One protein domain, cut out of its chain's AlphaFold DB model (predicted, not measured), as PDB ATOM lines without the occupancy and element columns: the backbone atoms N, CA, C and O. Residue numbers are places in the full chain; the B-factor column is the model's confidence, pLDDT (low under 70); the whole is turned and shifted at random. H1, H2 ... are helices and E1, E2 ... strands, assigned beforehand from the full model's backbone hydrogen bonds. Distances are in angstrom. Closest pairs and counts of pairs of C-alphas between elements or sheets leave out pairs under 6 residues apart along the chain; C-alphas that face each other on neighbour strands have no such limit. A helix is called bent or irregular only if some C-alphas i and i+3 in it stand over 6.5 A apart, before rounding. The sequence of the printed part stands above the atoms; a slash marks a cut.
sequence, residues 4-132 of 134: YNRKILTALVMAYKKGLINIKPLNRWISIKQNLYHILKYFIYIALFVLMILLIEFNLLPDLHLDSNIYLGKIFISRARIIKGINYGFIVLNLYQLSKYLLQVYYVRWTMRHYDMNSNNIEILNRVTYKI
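What this domain is: This is residues 4 to 132 of the 134 residues of an uncharacterized protein of Bacilli bacterium (UniProt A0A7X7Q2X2). Two long helices, H3 and H4, lie side by side and run opposite ways as a shaft. H1 and H2 pack on one end of H4, H5 packs on H1, and a small strand hairpin, E1 and E2, sits at the shaft's other end, where residues 71 to 76 stick out. The 129 printed residues hold five named helices and two named antiparallel strands, in the order H1 H2 H3 E1 E2 H4 H5; the class is mostly helix. The whole is extended, radius of gyration of the C-alphas 23.1 A, and spans 70 by 34 by 19 A, only just a rod.

How they stand to each other: Start at H1, residues 4 to 17, which touches H5, residues 119 to 130, at a steep tilt of 43 degrees; the closest C-alphas are those of Ala 11 and Thr 129, 6.8 A apart. H1 also touches residues 104 to 112 of the hub H4, residues 79 to 114; the closest C-alphas, of Thr 10 and Thr 111, are 6.4 A apart. H2, residues 24 to 30, touches H4, with the C-alphas of Trp 29 and Val 105 closest at 4.9 A. H3, residues 32 to 57, touches H4 at a shallow tilt of 16 degrees, opposite ways; the closest C-alphas, of Ile 46 and Ile 91, are 5.4 A apart. In the hairpin of E1, residues 69 to 72, and E2, residues 75 to 78, N 70 and O 77 are 3.0 A apart, within hydrogen-bond range. Every O i to N i+4 pair is within range in H1, H3 and H4, but 6 of 8 in H5 and 1 of 3 in H2, which has 3 of 4 O i to N i+3 pairs.

Where its parts are: Find C-alpha 4 at (74.939, 137.749, 137.003), where H1 begins. H3 is 36.9 A long and H4 52.4 A, ending at C-alpha 114, (62.714, 149.767, 128.130). H2 is only just irregular: C-alphas 25 and 28 are 6.8 A apart.

The domain as a whole: The two farthest C-alphas, of Lys 74 and Ser 119, are 71.9 A apart. The printed part has no cut, and the link from H3 to E1 is long, 11 residues. The pLDDT is under 70 at residues 4, 61 to 77, 80 and 115 to 132.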
ATOM      1  N   TYR A   4      74.800 136.841 135.855       54.25
ATOM      2  CA  TYR A   4      74.939 137.749 137.003       54.25
ATOM      3  C   TYR A   4      75.299 139.194 136.623       54.25
ATOM      4  O   TYR A   4      74.674 140.126 137.120       54.25
ATOM      5  N   ASN A   5      76.209 139.413 135.665       70.25
ATOM      6  CA  ASN A   5      76.585 140.777 135.265       70.25
ATOM      7  C   ASN A   5      75.444 141.525 134.566       70.25
ATOM      8  O   ASN A   5      75.397 142.749 134.626       70.25
ATOM      9  N   ARG A   6      74.529 140.805 133.901       72.12
ATOM     10  CA  ARG A   6      73.339 141.415 133.288       72.12
ATOM     11  C   ARG A   6      72.365 141.896 134.361       72.12
ATOM     12  O   ARG A   6      71.981 143.056 134.326       72.12
ATOM     13  N   LYS A   7      72.048 141.047 135.349       74.69
ATOM     14  CA  LYS A   7      71.168 141.410 136.474       74.69
ATOM     15  C   LYS A   7      71.671 142.643 137.229       74.69
ATOM     16  O   LYS A   7      70.885 143.545 137.484       74.69
ATOM     17  N   ILE A   8      72.974 142.712 137.518       77.12
ATOM     18  CA  ILE A   8      73.581 143.847 138.234       77.12
ATOM     19  C   ILE A   8      73.480 145.145 137.420       77.12
ATOM     20  O   ILE A   8      73.122 146.186 137.963       77.12
ATOM     21  N   LEU A   9      73.760 145.108 136.112       78.12
ATOM     22  CA  LEU A   9      73.627 146.297 135.259       78.12
ATOM     23  C   LEU A   9      72.180 146.768 135.156       78.12
ATOM     24  O   LEU A   9      71.926 147.968 135.212       78.12
ATOM     25  N   THR A  10      71.236 145.834 135.041       78.19
ATOM     26  CA  THR A  10      69.810 146.155 135.059       78.19
ATOM     27  C   THR A  10      69.408 146.788 136.389       78.19
ATOM     28  O   THR A  10      68.754 147.827 136.383       78.19
ATOM     29  N   ALA A  11      69.863 146.231 137.515       76.25
ATOM     30  CA  ALA A  11      69.637 146.786 138.848       76.25
ATOM     31  C   ALA A  11      70.164 148.221 138.974       76.25
ATOM     32  O   ALA A  11      69.443 149.101 139.434       76.25
ATOM     33  N   LEU A  12      71.393 148.472 138.511       79.50
ATOM     34  CA  LEU A  12      72.010 149.801 138.522       79.50
ATOM     35  C   LEU A  12      71.199 150.806 137.700       79.50
ATOM     36  O   LEU A  12      70.921 151.904 138.172       79.50
ATOM     37  N   VAL A  13      70.784 150.430 136.487       83.00
ATOM     38  CA  VAL A  13      69.944 151.290 135.638       83.00
ATOM     39  C   VAL A  13      68.609 151.600 136.315       83.00
ATOM     40  O   VAL A  13      68.172 152.749 136.295       83.00
ATOM     41  N   MET A  14      67.980 150.605 136.942       77.75
ATOM     42  CA  MET A  14      66.714 150.796 137.652       77.75
ATOM     43  C   MET A  14      66.856 151.669 138.892       77.75
ATOM     44  O   MET A  14      66.033 152.555 139.098       77.75
ATOM     45  N   ALA A  15      67.900 151.458 139.694       76.88
ATOM     46  CA  ALA A  15      68.189 152.289 140.856       76.88
ATOM     47  C   ALA A  15      68.392 153.753 140.444       76.88
ATOM     48  O   ALA A  15      67.878 154.651 141.106       76.88
ATOM     49  N   TYR A  16      69.075 153.994 139.318       81.19
ATOM     50  CA  TYR A  16      69.222 155.340 138.771       81.19
ATOM     51  C   TYR A  16      67.885 155.928 138.316       81.19
ATOM     52  O   TYR A  16      67.553 157.039 138.715       81.19
ATOM     53  N   LYS A  17      67.095 155.186 137.523       78.81
ATOM     54  CA  LYS A  17      65.773 155.652 137.076       78.81
ATOM     55  C   LYS A  17      64.892 156.014 138.273       78.81
ATOM     56  O   LYS A  17      64.279 157.067 138.240       78.81
ATOM     57  N   LYS A  18      64.903 155.216 139.350       72.56
ATOM     58  CA  LYS A  18      64.193 155.479 140.621       72.56
ATOM     59  C   LYS A  18      64.719 156.676 141.430       72.56
ATOM     60  O   LYS A  18      64.130 156.989 142.456       72.56
ATOM     61  N   GLY A  19      65.830 157.298 141.035       74.69
ATOM     62  CA  GLY A  19      66.477 158.363 141.805       74.69
ATOM     63  C   GLY A  19      67.223 157.882 143.057       74.69
ATOM     64  O   GLY A  19      67.664 158.706 143.848       74.69
ATOM     65  N   LEU A  20      67.401 156.566 143.242       76.12
ATOM     66  CA  LEU A  20      68.098 155.992 144.404       76.12
ATOM     67  C   LEU A  20      69.618 156.185 144.331       76.12
ATOM     68  O   LEU A  20      70.293 156.206 145.356       76.12
ATOM     69  N   ILE A  21      70.170 156.285 143.118       76.88
ATOM     70  CA  ILE A  21      71.599 156.512 142.885       76.88
ATOM     71  C   ILE A  21      71.818 157.604 141.838       76.88
ATOM     72  O   ILE A  21      70.991 157.827 140.959       76.88
ATOM     73  N   ASN A  22      72.985 158.245 141.894       78.50
ATOM     74  CA  ASN A  22      73.421 159.217 140.892       78.50
ATOM     75  C   ASN A  22      73.731 158.529 139.536       78.50
ATOM     76  O   ASN A  22      74.056 157.342 139.494       78.50
ATOM     77  N   ILE A  23      73.704 159.275 138.424       79.50
ATOM     78  CA  ILE A  23      74.076 158.787 137.084       79.50
ATOM     79  C   ILE A  23      75.572 158.476 136.946       79.50
ATOM     80  O   ILE A  23      75.965 157.704 136.072       79.50
ATOM     81  N   LYS A  24      76.426 159.058 137.802       80.19
ATOM     82  CA  LYS A  24      77.897 158.910 137.765       80.19
ATOM     83  C   LYS A  24      78.393 157.474 137.466       80.19
ATOM     84  O   LYS A  24      79.143 157.328 136.501       80.19
ATOM     85  N   PRO A  25      77.975 156.409 138.188       75.88
ATOM     86  CA  PRO A  25      78.397 155.027 137.915       75.88
ATOM     87  C   PRO A  25      77.970 154.483 136.542       75.88
ATOM     88  O   PRO A  25      78.619 153.581 136.011       75.88
ATOM     89  N   LEU A  26      76.898 155.018 135.955       82.19
ATOM     90  CA  LEU A  26      76.380 154.611 134.648       82.19
ATOM     91  C   LEU A  26      76.962 155.423 133.491       82.19
ATOM     92  O   LEU A  26      76.912 154.975 132.341       82.19
ATOM     93  N   ASN A  27      77.539 156.589 133.790       82.25
ATOM     94  CA  ASN A  27      78.020 157.531 132.787       82.25
ATOM     95  C   ASN A  27      79.030 156.882 131.830       82.25
ATOM     96  O   ASN A  27      78.956 157.115 130.627       82.25
ATOM     97  N   ARG A  28      79.855 155.951 132.339       81.31
ATOM     98  CA  ARG A  28      80.817 155.179 131.536       81.31
ATOM     99  C   ARG A  28      80.212 154.421 130.359       81.31
ATOM    100  O   ARG A  28      80.898 154.231 129.370       81.31
ATOM    101  N   TRP A  29      78.950 154.000 130.453       84.56
ATOM    102  CA  TRP A  29      78.266 153.272 129.378       84.56
ATOM    103  C   TRP A  29      77.260 154.138 128.609       84.56
ATOM    104  O   TRP A  29      76.888 153.813 127.478       84.56
ATOM    105  N   ILE A  30      76.799 155.238 129.207       83.00
ATOM    106  CA  ILE A  30      75.843 156.160 128.583       83.00
ATOM    107  C   ILE A  30      76.582 157.155 127.682       83.00
ATOM    108  O   ILE A  30      76.220 157.307 126.509       83.00
ATOM    109  N   SER A  31      77.643 157.776 128.208       87.94
ATOM    110  CA  SER A  31      78.412 158.829 127.550       87.94
ATOM    111  C   SER A  31      79.030 158.346 126.243       87.94
ATOM    112  O   SER A  31      79.852 157.429 126.208       87.94
ATOM    113  N   ILE A  32      78.656 159.009 125.146       85.00
ATOM    114  CA  ILE A  32      79.190 158.725 123.810       85.00
ATOM    115  C   ILE A  32      80.700 158.977 123.776       85.00
ATOM    116  O   ILE A  32      81.432 158.154 123.236       85.00
ATOM    117  N   LYS A  33      81.174 160.058 124.412       87.81
ATOM    118  CA  LYS A  33      82.602 160.402 124.464       87.81
ATOM    119  C   LYS A  33      83.423 159.304 125.148       87.81
ATOM    120  O   LYS A  33      84.444 158.886 124.615       87.81
ATOM    121  N   GLN A  34      82.954 158.797 126.291       86.88
ATOM    122  CA  GLN A  34      83.653 157.732 127.023       86.88
ATOM    123  C   GLN A  34      83.601 156.401 126.267       86.88
ATOM    124  O   GLN A  34      84.618 155.719 126.158       86.88
ATOM    125  N   ASN A  35      82.455 156.068 125.665       87.94
ATOM    126  CA  ASN A  35      82.329 154.886 124.815       87.94
ATOM    127  C   ASN A  35      83.292 154.927 123.626       87.94
ATOM    128  O   ASN A  35      84.006 153.953 123.402       87.94
ATOM    129  N   LEU A  36      83.340 156.046 122.899       88.75
ATOM    130  CA  LEU A  36      84.259 156.233 121.776       88.75
ATOM    131  C   LEU A  36      85.713 156.107 122.224       88.75
ATOM    132  O   LEU A  36      86.470 155.383 121.588       88.75
ATOM    133  N   TYR A  37      86.086 156.734 123.341       91.50
ATOM    134  CA  TYR A  37      87.435 156.619 123.891       91.50
ATOM    135  C   TYR A  37      87.820 155.162 124.185       91.50
ATOM    136  O   TYR A  37      88.878 154.704 123.758       91.50
ATOM    137  N   HIS A  38      86.958 154.404 124.872       87.88
ATOM    138  CA  HIS A  38      87.233 153.000 125.182       87.88
ATOM    139  C   HIS A  38      87.320 152.129 123.925       87.88
ATOM    140  O   HIS A  38      88.206 151.283 123.837       87.88
ATOM    141  N   ILE A  39      86.437 152.350 122.950       90.50
ATOM    142  CA  ILE A  39      86.440 151.627 121.675       90.50
ATOM    143  C   ILE A  39      87.727 151.922 120.895       90.50
ATOM    144  O   ILE A  39      88.433 150.990 120.510       90.50
ATOM    145  N   LEU A  40      88.071 153.202 120.725       92.00
ATOM    146  CA  LEU A  40      89.286 153.632 120.030       92.00
ATOM    147  C   LEU A  40      90.545 153.105 120.712       92.00
ATOM    148  O   LEU A  40      91.448 152.643 120.027       92.00
ATOM    149  N   LYS A  41      90.587 153.095 122.048       92.88
ATOM    150  CA  LYS A  41      91.708 152.527 122.806       92.88
ATOM    151  C   LYS A  41      91.977 151.067 122.421       92.88
ATOM    152  O   LYS A  41      93.122 150.717 122.153       92.88
ATOM    153  N   TYR A  42      90.940 150.227 122.354       90.94
ATOM    154  CA  TYR A  42      91.103 148.830 121.936       90.94
ATOM    155  C   TYR A  42      91.479 148.700 120.459       90.94
ATOM    156  O   TYR A  42      92.328 147.875 120.131       90.94
ATOM    157  N   PHE A  43      90.903 149.524 119.576       91.75
ATOM    158  CA  PHE A  43      91.286 149.535 118.161       91.75
ATOM    159  C   PHE A  43      92.748 149.931 117.956       91.75
ATOM    160  O   PHE A  43      93.433 149.282 117.172       91.75
ATOM    161  N   ILE A  44      93.247 150.928 118.689       94.00
ATOM    162  CA  ILE A  44      94.656 151.337 118.648       94.00
ATOM    163  C   ILE A  44      95.555 150.188 119.105       94.00
ATOM    164  O   ILE A  44      96.538 149.892 118.434       94.00
ATOM    165  N   TYR A  45      95.216 149.492 120.195       91.56
ATOM    166  CA  TYR A  45      95.996 148.327 120.619       91.56
ATOM    167  C   TYR A  45      96.010 147.227 119.561       91.56
ATOM    168  O   TYR A  45      97.082 146.734 119.221       91.56
ATOM    169  N   ILE A  46      94.853 146.876 118.997       91.56
ATOM    170  CA  ILE A  46      94.775 145.883 117.919       91.56
ATOM    171  C   ILE A  46      95.632 146.322 116.726       91.56
ATOM    172  O   ILE A  46      96.419 145.523 116.230       91.56
ATOM    173  N   ALA A  47      95.538 147.587 116.310       91.62
ATOM    174  CA  ALA A  47      96.323 148.131 115.207       91.62
ATOM    175  C   ALA A  47      97.833 148.066 115.479       91.62
ATOM    176  O   ALA A  47      98.581 147.660 114.597       91.62
ATOM    177  N   LEU A  48      98.279 148.388 116.697       92.94
ATOM    178  CA  LEU A  48      99.687 148.285 117.090       92.94
ATOM    179  C   LEU A  48     100.195 146.839 117.024       92.94
ATOM    180  O   LEU A  48     101.270 146.599 116.480       92.94
ATOM    181  N   PHE A  49      99.424 145.868 117.523       89.81
ATOM    182  CA  PHE A  49      99.820 144.456 117.457       89.81
ATOM    183  C   PHE A  49      99.796 143.906 116.025       89.81
ATOM    184  O   PHE A  49     100.679 143.131 115.660       89.81
ATOM    185  N   VAL A  50      98.833 144.325 115.198       88.75
ATOM    186  CA  VAL A  50      98.794 143.979 113.767       88.75
ATOM    187  C   VAL A  50      99.991 144.581 113.033       88.75
ATOM    188  O   VAL A  50     100.668 143.865 112.301       88.75
ATOM    189  N   LEU A  51     100.305 145.857 113.274       89.31
ATOM    190  CA  LEU A  51     101.490 146.512 112.718       89.31
ATOM    191  C   LEU A  51     102.760 145.749 113.104       89.31
ATOM    192  O   LEU A  51     103.610 145.512 112.254       89.31
ATOM    193  N   MET A  52     102.863 145.301 114.356       85.19
ATOM    194  CA  MET A  52     104.000 144.503 114.811       85.19
ATOM    195  C   MET A  52     104.141 143.181 114.042       85.19
ATOM    196  O   MET A  52     105.254 142.799 113.692       85.19
ATOM    197  N   ILE A  53     103.030 142.498 113.742       83.81
ATOM    198  CA  ILE A  53     103.039 141.282 112.911       83.81
ATOM    199  C   ILE A  53     103.532 141.602 111.495       83.81
ATOM    200  O   ILE A  53     104.395 140.887 110.990       83.81
ATOM    201  N   LEU A  54     103.037 142.684 110.886       84.19
ATOM    202  CA  LEU A  54     103.453 143.099 109.543       84.19
ATOM    203  C   LEU A  54     104.945 143.447 109.494       84.19
ATOM    204  O   LEU A  54     105.642 143.012 108.585       84.19
ATOM    205  N   LEU A  55     105.463 144.173 110.490       84.25
ATOM    206  CA  LEU A  55     106.891 144.507 110.571       84.25
ATOM    207  C   LEU A  55     107.778 143.255 110.645       84.25
ATOM    208  O   LEU A  55     108.840 143.225 110.026       84.25
ATOM    209  N   ILE A  56     107.327 142.223 111.367       77.31
ATOM    210  CA  ILE A  56     108.004 140.920 111.435       77.31
ATOM    211  C   ILE A  56     107.906 140.180 110.091       77.31
ATOM    212  O   ILE A  56     108.874 139.557 109.675       77.31
ATOM    213  N   GLU A  57     106.761 140.224 109.406       75.50
ATOM    214  CA  GLU A  57     106.564 139.529 108.123       75.50
ATOM    215  C   GLU A  57     107.341 140.142 106.963       75.50
ATOM    216  O   GLU A  57     107.865 139.408 106.131       75.50
ATOM    217  N   PHE A  58     107.452 141.468 106.929       81.44
ATOM    218  CA  PHE A  58     108.177 142.184 105.883       81.44
ATOM    219  C   PHE A  58     109.679 142.330 106.166       81.44
ATOM    220  O   PHE A  58     110.354 143.053 105.439       81.44
ATOM    221  N   ASN A  59     110.216 141.666 107.202       70.94
ATOM    222  CA  ASN A  59     111.627 141.766 107.604       70.94
ATOM    223  C   ASN A  59     112.115 143.221 107.779       70.94
ATOM    224  O   ASN A  59     113.290 143.524 107.593       70.94
ATOM    225  N   LEU A  60     111.220 144.132 108.179       71.19
ATOM    226  CA  LEU A  60     111.546 145.548 108.399       71.19
ATOM    227  C   LEU A  60     112.328 145.775 109.706       71.19
ATOM    228  O   LEU A  60     112.742 146.893 109.997       71.19
ATOM    229  N   LEU A  61     112.526 144.714 110.493       68.19
ATOM    230  CA  LEU A  61     113.299 144.691 111.730       68.19
ATOM    231  C   LEU A  61     114.392 143.607 111.626       68.19
ATOM    232  O   LEU A  61     114.206 142.512 112.156       68.19
ATOM    233  N   PRO A  62     115.516 143.876 110.938       60.22
ATOM    234  CA  PRO A  62     116.574 142.886 110.705       60.22
ATOM    235  C   PRO A  62     117.259 142.409 112.000       60.22
ATOM    236  O   PRO A  62     117.637 141.247 112.102       60.22
ATOM    237  N   ASP A  63     117.319 143.242 113.044       59.69
ATOM    238  CA  ASP A  63     117.818 142.831 114.373       59.69
ATOM    239  C   ASP A  63     116.879 141.839 115.087       59.69
ATOM    240  O   ASP A  63     117.268 141.140 116.022       59.69
ATOM    241  N   LEU A  64     115.631 141.741 114.617       56.72
ATOM    242  CA  LEU A  64     114.663 140.707 114.977       56.72
ATOM    243  C   LEU A  64     114.680 139.560 113.952       56.72
ATOM    244  O   LEU A  64     113.648 138.930 113.720       56.72
ATOM    245  N   HIS A  65     115.834 139.241 113.355       55.03
ATOM    246  CA  HIS A  65     116.026 137.976 112.646       55.03
ATOM    247  C   HIS A  65     115.802 136.800 113.613       55.03
ATOM    248  O   HIS A  65     116.667 136.346 114.361       55.03
ATOM    249  N   LEU A  66     114.561 136.323 113.618       55.56
ATOM    250  CA  LEU A  66     114.004 135.332 114.535       55.56
ATOM    251  C   LEU A  66     114.212 133.892 114.036       55.56
ATOM    252  O   LEU A  66     113.424 133.001 114.367       55.56
ATOM    253  N   ASP A  67     115.287 133.657 113.282       55.12
ATOM    254  CA  ASP A  67     115.695 132.327 112.808       55.12
ATOM    255  C   ASP A  67     116.438 131.509 113.875       55.12
ATOM    256  O   ASP A  67     116.833 130.365 113.651       55.12
ATOM    257  N   SER A  68     116.569 132.035 115.095       60.31
ATOM    258  CA  SER A  68     116.987 131.213 116.228       60.31
ATOM    259  C   SER A  68     115.819 130.342 116.693       60.31
ATOM    260  O   SER A  68     114.808 130.822 117.203       60.31
ATOM    261  N   ASN A  69     115.955 129.029 116.527       68.25
ATOM    262  CA  ASN A  69     115.042 128.059 117.123       68.25
ATOM    263  C   ASN A  69     115.258 128.014 118.644       68.25
ATOM    264  O   ASN A  69     116.393 128.071 119.121       68.25
ATOM    265  N   ILE A  70     114.175 127.924 119.418       65.00
ATOM    266  CA  ILE A  70     114.258 127.618 120.854       65.00
ATOM    267  C   ILE A  70     114.116 126.108 121.022       65.00
ATOM    268  O   ILE A  70     113.190 125.502 120.479       65.00
ATOM    269  N   TYR A  71     115.025 125.520 121.799       66.81
ATOM    270  CA  TYR A  71     114.981 124.112 122.172       66.81
ATOM    271  C   TYR A  71     114.094 123.933 123.409       66.81
ATOM    272  O   TYR A  71     114.454 124.349 124.509       66.81
ATOM    273  N   LEU A  72     112.931 123.303 123.229       62.44
ATOM    274  CA  LEU A  72     112.070 122.824 124.314       62.44
ATOM    275  C   LEU A  72     112.034 121.292 124.251       62.44
ATOM    276  O   LEU A  72     111.171 120.694 123.605       62.44
ATOM    277  N   GLY A  73     113.017 120.643 124.878       68.94
ATOM    278  CA  GLY A  73     113.161 119.186 124.829       68.94
ATOM    279  C   GLY A  73     113.388 118.677 123.398       68.94
ATOM    280  O   GLY A  73     114.404 118.995 122.791       68.94
ATOM    281  N   LYS A  74     112.445 117.885 122.857       66.81
ATOM    282  CA  LYS A  74     112.489 117.318 121.487       66.81
ATOM    283  C   LYS A  74     111.741 118.153 120.431       66.81
ATOM    284  O   LYS A  74     111.632 117.719 119.287       66.81
ATOM    285  N   ILE A  75     111.162 119.296 120.804       65.12
ATOM    286  CA  ILE A  75     110.294 120.089 119.924       65.12
ATOM    287  C   ILE A  75     111.054 121.318 119.423       65.12
ATOM    288  O   ILE A  75     111.635 122.068 120.208       65.12
ATOM    289  N   PHE A  76     111.000 121.535 118.106       67.38
ATOM    290  CA  PHE A  76     111.616 122.674 117.429       67.38
ATOM    291  C   PHE A  76     110.572 123.764 117.187       67.38
ATOM    292  O   PHE A  76     109.605 123.557 116.447       67.38
ATOM    293  N   ILE A  77     110.751 124.931 117.810       69.44
ATOM    294  CA  ILE A  77     109.870 126.083 117.599       69.44
ATOM    295  C   ILE A  77     110.719 127.302 117.234       69.44
ATOM    296  O   ILE A  77     111.568 127.742 118.010       69.44
ATOM    297  N   SER A  78     110.456 127.869 116.056       70.06
ATOM    298  CA  SER A  78     111.020 129.158 115.646       70.06
ATOM    299  C   SER A  78     110.524 130.267 116.578       70.06
ATOM    300  O   SER A  78     109.321 130.359 116.860       70.06
ATOM    301  N   ARG A  79     111.426 131.151 117.027       70.06
ATOM    302  CA  ARG A  79     111.054 132.330 117.830       70.06
ATOM    303  C   ARG A  79     110.021 133.203 117.123       70.06
ATOM    304  O   ARG A  79     109.135 133.734 117.788       70.06
ATOM    305  N   ALA A  80     110.059 133.278 115.790       68.56
ATOM    306  CA  ALA A  80     109.073 134.015 115.004       68.56
ATOM    307  C   ALA A  80     107.653 133.480 115.232       68.56
ATOM    308  O   ALA A  80     106.710 134.252 115.397       68.56
ATOM    309  N   ARG A  81     107.496 132.152 115.323       73.62
ATOM    310  CA  ARG A  81     106.202 131.513 115.602       73.62
ATOM    311  C   ARG A  81     105.695 131.845 117.008       73.62
ATOM    312  O   ARG A  81     104.499 132.071 117.176       73.62
ATOM    313  N   ILE A  82     106.590 131.909 117.994       77.56
ATOM    314  CA  ILE A  82     106.249 132.257 119.382       77.56
ATOM    315  C   ILE A  82     105.791 133.715 119.466       77.56
ATOM    316  O   ILE A  82     104.718 133.981 120.003       77.56
ATOM    317  N   ILE A  83     106.548 134.651 118.886       78.69
ATOM    318  CA  ILE A  83     106.204 136.082 118.909       78.69
ATOM    319  C   ILE A  83     104.891 136.342 118.168       78.69
ATOM    320  O   ILE A  83     104.016 137.028 118.697       78.69
ATOM    321  N   LYS A  84     104.698 135.734 116.989       78.12
ATOM    322  CA  LYS A  84     103.414 135.799 116.277       78.12
ATOM    323  C   LYS A  84     102.276 135.246 117.135       78.12
ATOM    324  O   LYS A  84     101.251 135.905 117.269       78.12
ATOM    325  N   GLY A  85     102.461 134.085 117.769       83.00
ATOM    326  CA  GLY A  85     101.466 133.485 118.665       83.00
ATOM    327  C   GLY A  85     101.088 134.387 119.845       83.00
ATOM    328  O   GLY A  85      99.902 134.546 120.138       83.00
ATOM    329  N   ILE A  86     102.073 135.036 120.472       86.62
ATOM    330  CA  ILE A  86     101.857 136.016 121.545       86.62
ATOM    331  C   ILE A  86     101.052 137.216 121.023       86.62
ATOM    332  O   ILE A  86     100.042 137.579 121.628       86.62
ATOM    333  N   ASN A  87     101.437 137.790 119.878       86.31
ATOM    334  CA  ASN A  87     100.728 138.919 119.267       86.31
ATOM    335  C   ASN A  87      99.277 138.563 118.904       86.31
ATOM    336  O   ASN A  87      98.363 139.321 119.233       86.31
ATOM    337  N   TYR A  88      99.032 137.388 118.317       87.75
ATOM    338  CA  TYR A  88      97.670 136.903 118.070       87.75
ATOM    339  C   TYR A  88      96.874 136.743 119.370       87.75
ATOM    340  O   TYR A  88      95.713 137.151 119.427       87.75
ATOM    341  N   GLY A  89      97.495 136.219 120.430       89.44
ATOM    342  CA  GLY A  89      96.878 136.125 121.754       89.44
ATOM    343  C   GLY A  89      96.434 137.488 122.293       89.44
ATOM    344  O   GLY A  89      95.295 137.635 122.746       89.44
ATOM    345  N   PHE A  90      97.287 138.509 122.178       91.06
ATOM    346  CA  PHE A  90      96.943 139.880 122.566       91.06
ATOM    347  C   PHE A  90      95.816 140.473 121.716       91.06
ATOM    348  O   PHE A  90      94.923 141.125 122.264       91.06
ATOM    349  N   ILE A  91      95.809 140.234 120.402       91.38
ATOM    350  CA  ILE A  91      94.730 140.692 119.513       91.38
ATOM    351  C   ILE A  91      93.394 140.068 119.931       91.38
ATOM    352  O   ILE A  91      92.416 140.789 120.144       91.38
ATOM    353  N   VAL A  92      93.356 138.747 120.121       93.06
ATOM    354  CA  VAL A  92      92.147 138.018 120.540       93.06
ATOM    355  C   VAL A  92      91.645 138.514 121.895       93.06
ATOM    356  O   VAL A  92      90.443 138.728 122.074       93.06
ATOM    357  N   LEU A  93      92.548 138.753 122.846       92.56
ATOM    358  CA  LEU A  93      92.197 139.268 124.167       92.56
ATOM    359  C   LEU A  93      91.606 140.684 124.097       92.56
ATOM    360  O   LEU A  93      90.584 140.945 124.738       92.56
ATOM    361  N   ASN A  94      92.189 141.581 123.297       90.44
ATOM    362  CA  ASN A  94      91.655 142.932 123.101       90.44
ATOM    363  C   ASN A  94      90.288 142.911 122.402       90.44
ATOM    364  O   ASN A  94      89.371 143.610 122.836       90.44
ATOM    365  N   LEU A  95      90.111 142.058 121.386       91.81
ATOM    366  CA  LEU A  95      88.815 141.847 120.733       91.81
ATOM    367  C   LEU A  95      87.764 141.340 121.722       91.81
ATOM    368  O   LEU A  95      86.669 141.893 121.803       91.81
ATOM    369  N   TYR A  96      88.107 140.343 122.538       92.56
ATOM    370  CA  TYR A  96      87.210 139.815 123.563       92.56
ATOM    371  C   TYR A  96      86.782 140.895 124.571       92.56
ATOM    372  O   TYR A  96      85.597 141.002 124.916       92.56
ATOM    373  N   GLN A  97      87.726 141.716 125.042       89.31
ATOM    374  CA  GLN A  97      87.438 142.812 125.968       89.31
ATOM    375  C   GLN A  97      86.546 143.880 125.326       89.31
ATOM    376  O   GLN A  97      85.568 144.306 125.952       89.31
ATOM    377  N   LEU A  98      86.817 144.242 124.070       90.38
ATOM    378  CA  LEU A  98      85.999 145.167 123.294       90.38
ATOM    379  C   LEU A  98      84.570 144.636 123.117       90.38
ATOM    380  O   LEU A  98      83.612 145.339 123.441       90.38
ATOM    381  N   SER A  99      84.397 143.382 122.690       89.69
ATOM    382  CA  SER A  99      83.071 142.768 122.535       89.69
ATOM    383  C   SER A  99      82.302 142.736 123.855       89.69
ATOM    384  O   SER A  99      81.110 143.045 123.903       89.69
ATOM    385  N   LYS A 100      82.981 142.405 124.961       89.19
ATOM    386  CA  LYS A 100      82.378 142.419 126.299       89.19
ATOM    387  C   LYS A 100      81.933 143.829 126.695       89.19
ATOM    388  O   LYS A 100      80.847 143.968 127.259       89.19
ATOM    389  N   TYR A 101      82.740 144.847 126.408       88.69
ATOM    390  CA  TYR A 101      82.415 146.247 126.677       88.69
ATOM    391  C   TYR A 101      81.217 146.727 125.848       88.69
ATOM    392  O   TYR A 101      80.245 147.236 126.407       88.69
ATOM    393  N   LEU A 102      81.229 146.491 124.534       88.94
ATOM    394  CA  LEU A 102      80.133 146.855 123.630       88.94
ATOM    395  C   LEU A 102      78.809 146.213 124.053       88.94
ATOM    396  O   LEU A 102      77.772 146.875 124.069       88.94
ATOM    397  N   LEU A 103      78.848 144.948 124.480       89.25
ATOM    398  CA  LEU A 103      77.663 144.250 124.967       89.25
ATOM    399  C   LEU A 103      77.116 144.876 126.261       89.25
ATOM    400  O   LEU A 103      75.901 144.951 126.429       89.25
ATOM    401  N   GLN A 104      77.978 145.369 127.159       86.12
ATOM    402  CA  GLN A 104      77.542 146.125 128.342       86.12
ATOM    403  C   GLN A 104      76.880 147.451 127.960       86.12
ATOM    404  O   GLN A 104      75.799 147.750 128.465       86.12
ATOM    405  N   VAL A 105      77.496 148.216 127.053       88.06
ATOM    406  CA  VAL A 105      76.948 149.487 126.554       88.06
ATOM    407  C   VAL A 105      75.573 149.276 125.925       88.06
ATOM    408  O   VAL A 105      74.624 149.989 126.261       88.06
ATOM    409  N   TYR A 106      75.446 148.267 125.061       88.62
ATOM    410  CA  TYR A 106      74.178 147.889 124.445       88.62
ATOM    411  C   TYR A 106      73.113 147.575 125.503       88.62
ATOM    412  O   TYR A 106      72.034 148.164 125.475       88.62
ATOM    413  N   TYR A 107      73.431 146.714 126.478       86.06
ATOM    414  CA  TYR A 107      72.485 146.329 127.530       86.06
ATOM    415  C   TYR A 107      72.039 147.511 128.393       86.06
ATOM    416  O   TYR A 107      70.850 147.632 128.686       86.06
ATOM    417  N   VAL A 108      72.962 148.390 128.793       86.06
ATOM    418  CA  VAL A 108      72.630 149.582 129.591       86.06
ATOM    419  C   VAL A 108      71.692 150.500 128.809       86.06
ATOM    420  O   VAL A 108      70.662 150.913 129.343       86.06
ATOM    421  N   ARG A 109      71.992 150.771 127.534       86.44
ATOM    422  CA  ARG A 109      71.151 151.617 126.671       86.44
ATOM    423  C   ARG A 109      69.780 150.996 126.407       86.44
ATOM    424  O   ARG A 109      68.776 151.700 126.461       86.44
ATOM    425  N   TRP A 110      69.731 149.689 126.167       86.81
ATOM    426  CA  TRP A 110      68.485 148.944 125.992       86.81
ATOM    427  C   TRP A 110      67.603 149.019 127.246       86.81
ATOM    428  O   TRP A 110      66.425 149.356 127.147       86.81
ATOM    429  N   THR A 111      68.197 148.801 128.424       82.00
ATOM    430  CA  THR A 111      67.509 148.857 129.726       82.00
ATOM    431  C   THR A 111      66.995 150.271 130.015       82.00
ATOM    432  O   THR A 111      65.854 150.440 130.430       82.00
ATOM    433  N   MET A 112      67.799 151.302 129.737       80.94
ATOM    434  CA  MET A 112      67.390 152.702 129.905       80.94
ATOM    435  C   MET A 112      66.167 153.080 129.061       80.94
ATOM    436  O   MET A 112      65.371 153.896 129.513       80.94
ATOM    437  N   ARG A 113      66.032 152.499 127.859       83.12
ATOM    438  CA  ARG A 113      64.890 152.717 126.957       83.12
ATOM    439  C   ARG A 113      63.656 151.897 127.342       83.12
ATOM    440  O   ARG A 113      62.549 152.385 127.197       83.12
ATOM    441  N   HIS A 114      63.838 150.659 127.806       78.00
ATOM    442  CA  HIS A 114      62.714 149.767 128.130       78.00
ATOM    443  C   HIS A 114      62.018 150.115 129.448       78.00
ATOM    444  O   HIS A 114      60.824 149.878 129.585       78.00
ATOM    445  N   TYR A 115      62.747 150.669 130.418       68.25
ATOM    446  CA  TYR A 115      62.217 150.966 131.750       68.25
ATOM    447  C   TYR A 115      62.028 152.470 131.966       68.25
ATOM    448  O   TYR A 115      62.536 153.040 132.934       68.25
ATOM    449  N   ASP A 116      61.332 153.126 131.037       62.31
ATOM    450  CA  ASP A 116      60.983 154.539 131.183       62.31
ATOM    451  C   ASP A 116      59.892 154.750 132.236       62.31
ATOM    452  O   ASP A 116      59.035 153.892 132.419       62.31
ATOM    453  N   MET A 117      59.914 155.874 132.951       58.28
ATOM    454  CA  MET A 117      58.949 156.169 134.018       58.28
ATOM    455  C   MET A 117      57.596 156.623 133.455       58.28
ATOM    456  O   MET A 117      57.194 157.763 133.638       58.28
ATOM    457  N   ASN A 118      56.881 155.726 132.779       53.75
ATOM    458  CA  ASN A 118      55.431 155.846 132.619       53.75
ATOM    459  C   ASN A 118      54.738 155.065 133.744       53.75
ATOM    460  O   ASN A 118      55.303 154.107 134.272       53.75
ATOM    461  N   SER A 119      53.520 155.456 134.120       50.97
ATOM    462  CA  SER A 119      52.751 154.882 135.242       50.97
ATOM    463  C   SER A 119      52.682 153.343 135.240       50.97
ATOM    464  O   SER A 119      52.844 152.734 136.293       50.97
ATOM    465  N   ASN A 120      52.584 152.700 134.068       54.09
ATOM    466  CA  ASN A 120      52.614 151.230 133.921       54.09
ATOM    467  C   ASN A 120      53.979 150.572 134.208       54.09
ATOM    468  O   ASN A 120      54.057 149.372 134.470       54.09
ATOM    469  N   ASN A 121      55.077 151.327 134.167       56.56
ATOM    470  CA  ASN A 121      56.428 150.794 134.344       56.56
ATOM    471  C   ASN A 121      56.903 150.824 135.798       56.56
ATOM    472  O   ASN A 121      57.883 150.147 136.100       56.56
ATOM    473  N   ILE A 122      56.225 151.541 136.704       58.53
ATOM    474  CA  ILE A 122      56.565 151.578 138.141       58.53
ATOM    475  C   ILE A 122      56.374 150.191 138.773       58.53
ATOM    476  O   ILE A 122      57.226 149.727 139.534       58.53
ATOM    477  N   GLU A 123      55.303 149.489 138.398       56.72
ATOM    478  CA  GLU A 123      55.005 148.136 138.875       56.72
ATOM    479  C   GLU A 123      56.038 147.114 138.368       56.72
ATOM    480  O   GLU A 123      56.554 146.291 139.131       56.72
ATOM    481  N   ILE A 124      56.445 147.238 137.100       58.50
ATOM    482  CA  ILE A 124      57.526 146.444 136.500       58.50
ATOM    483  C   ILE A 124      58.863 146.744 137.197       58.50
ATOM    484  O   ILE A 124      59.615 145.818 137.519       58.50
ATOM    485  N   LEU A 125      59.148 148.018 137.484       57.53
ATOM    486  CA  LEU A 125      60.337 148.452 138.219       57.53
ATOM    487  C   LEU A 125      60.375 147.807 139.611       57.53
ATOM    488  O   LEU A 125      61.406 147.268 140.017       57.53
ATOM    489  N   ASN A 126      59.257 147.819 140.338       60.47
ATOM    490  CA  ASN A 126      59.148 147.216 141.668       60.47
ATOM    491  C   ASN A 126      59.306 145.692 141.628       60.47
ATOM    492  O   ASN A 126      60.108 145.152 142.394       60.47
ATOM    493  N   ARG A 127      58.666 145.005 140.675       60.00
ATOM    494  CA  ARG A 127      58.783 143.547 140.500       60.00
ATOM    495  C   ARG A 127      60.212 143.101 140.171       60.00
ATOM    496  O   ARG A 127      60.647 142.045 140.630       60.00
ATOM    497  N   VAL A 128      60.952 143.873 139.375       56.62
ATOM    498  CA  VAL A 128      62.345 143.539 139.034       56.62
ATOM    499  C   VAL A 128      63.286 143.819 140.205       56.62
ATOM    500  O   VAL A 128      64.142 142.983 140.477       56.62
ATOM    501  N   THR A 129      63.093 144.919 140.943       54.62
ATOM    502  CA  THR A 129      63.908 145.228 142.138       54.62
ATOM    503  C   THR A 129      63.766 144.135 143.207       54.62
ATOM    504  O   THR A 129      64.771 143.668 143.735       54.62
ATOM    505  N   TYR A 130      62.542 143.651 143.444       50.81
ATOM    506  CA  TYR A 130      62.258 142.578 144.409       50.81
ATOM    507  C   TYR A 130      62.892 141.228 144.021       50.81
ATOM    508  O   TYR A 130      63.262 140.427 144.871       50.81
ATOM    509  N   LYS A 131      63.079 140.971 142.719       48.97
ATOM    510  CA  LYS A 131      63.803 139.785 142.220       48.97
ATOM    511  C   LYS A 131      65.330 139.906 142.310       48.97
ATOM    512  O   LYS A 131      66.023 138.934 142.002       48.97
ATOM    513  N   ILE A 132      65.855 141.088 142.633       46.81
ATOM    514  CA  ILE A 132      67.296 141.357 142.766       46.81
ATOM    515  C   ILE A 132      67.737 141.284 144.237       46.81
ATOM    516  O   ILE A 132      68.896 140.978 144.490       46.81
TER     517      ILE A 132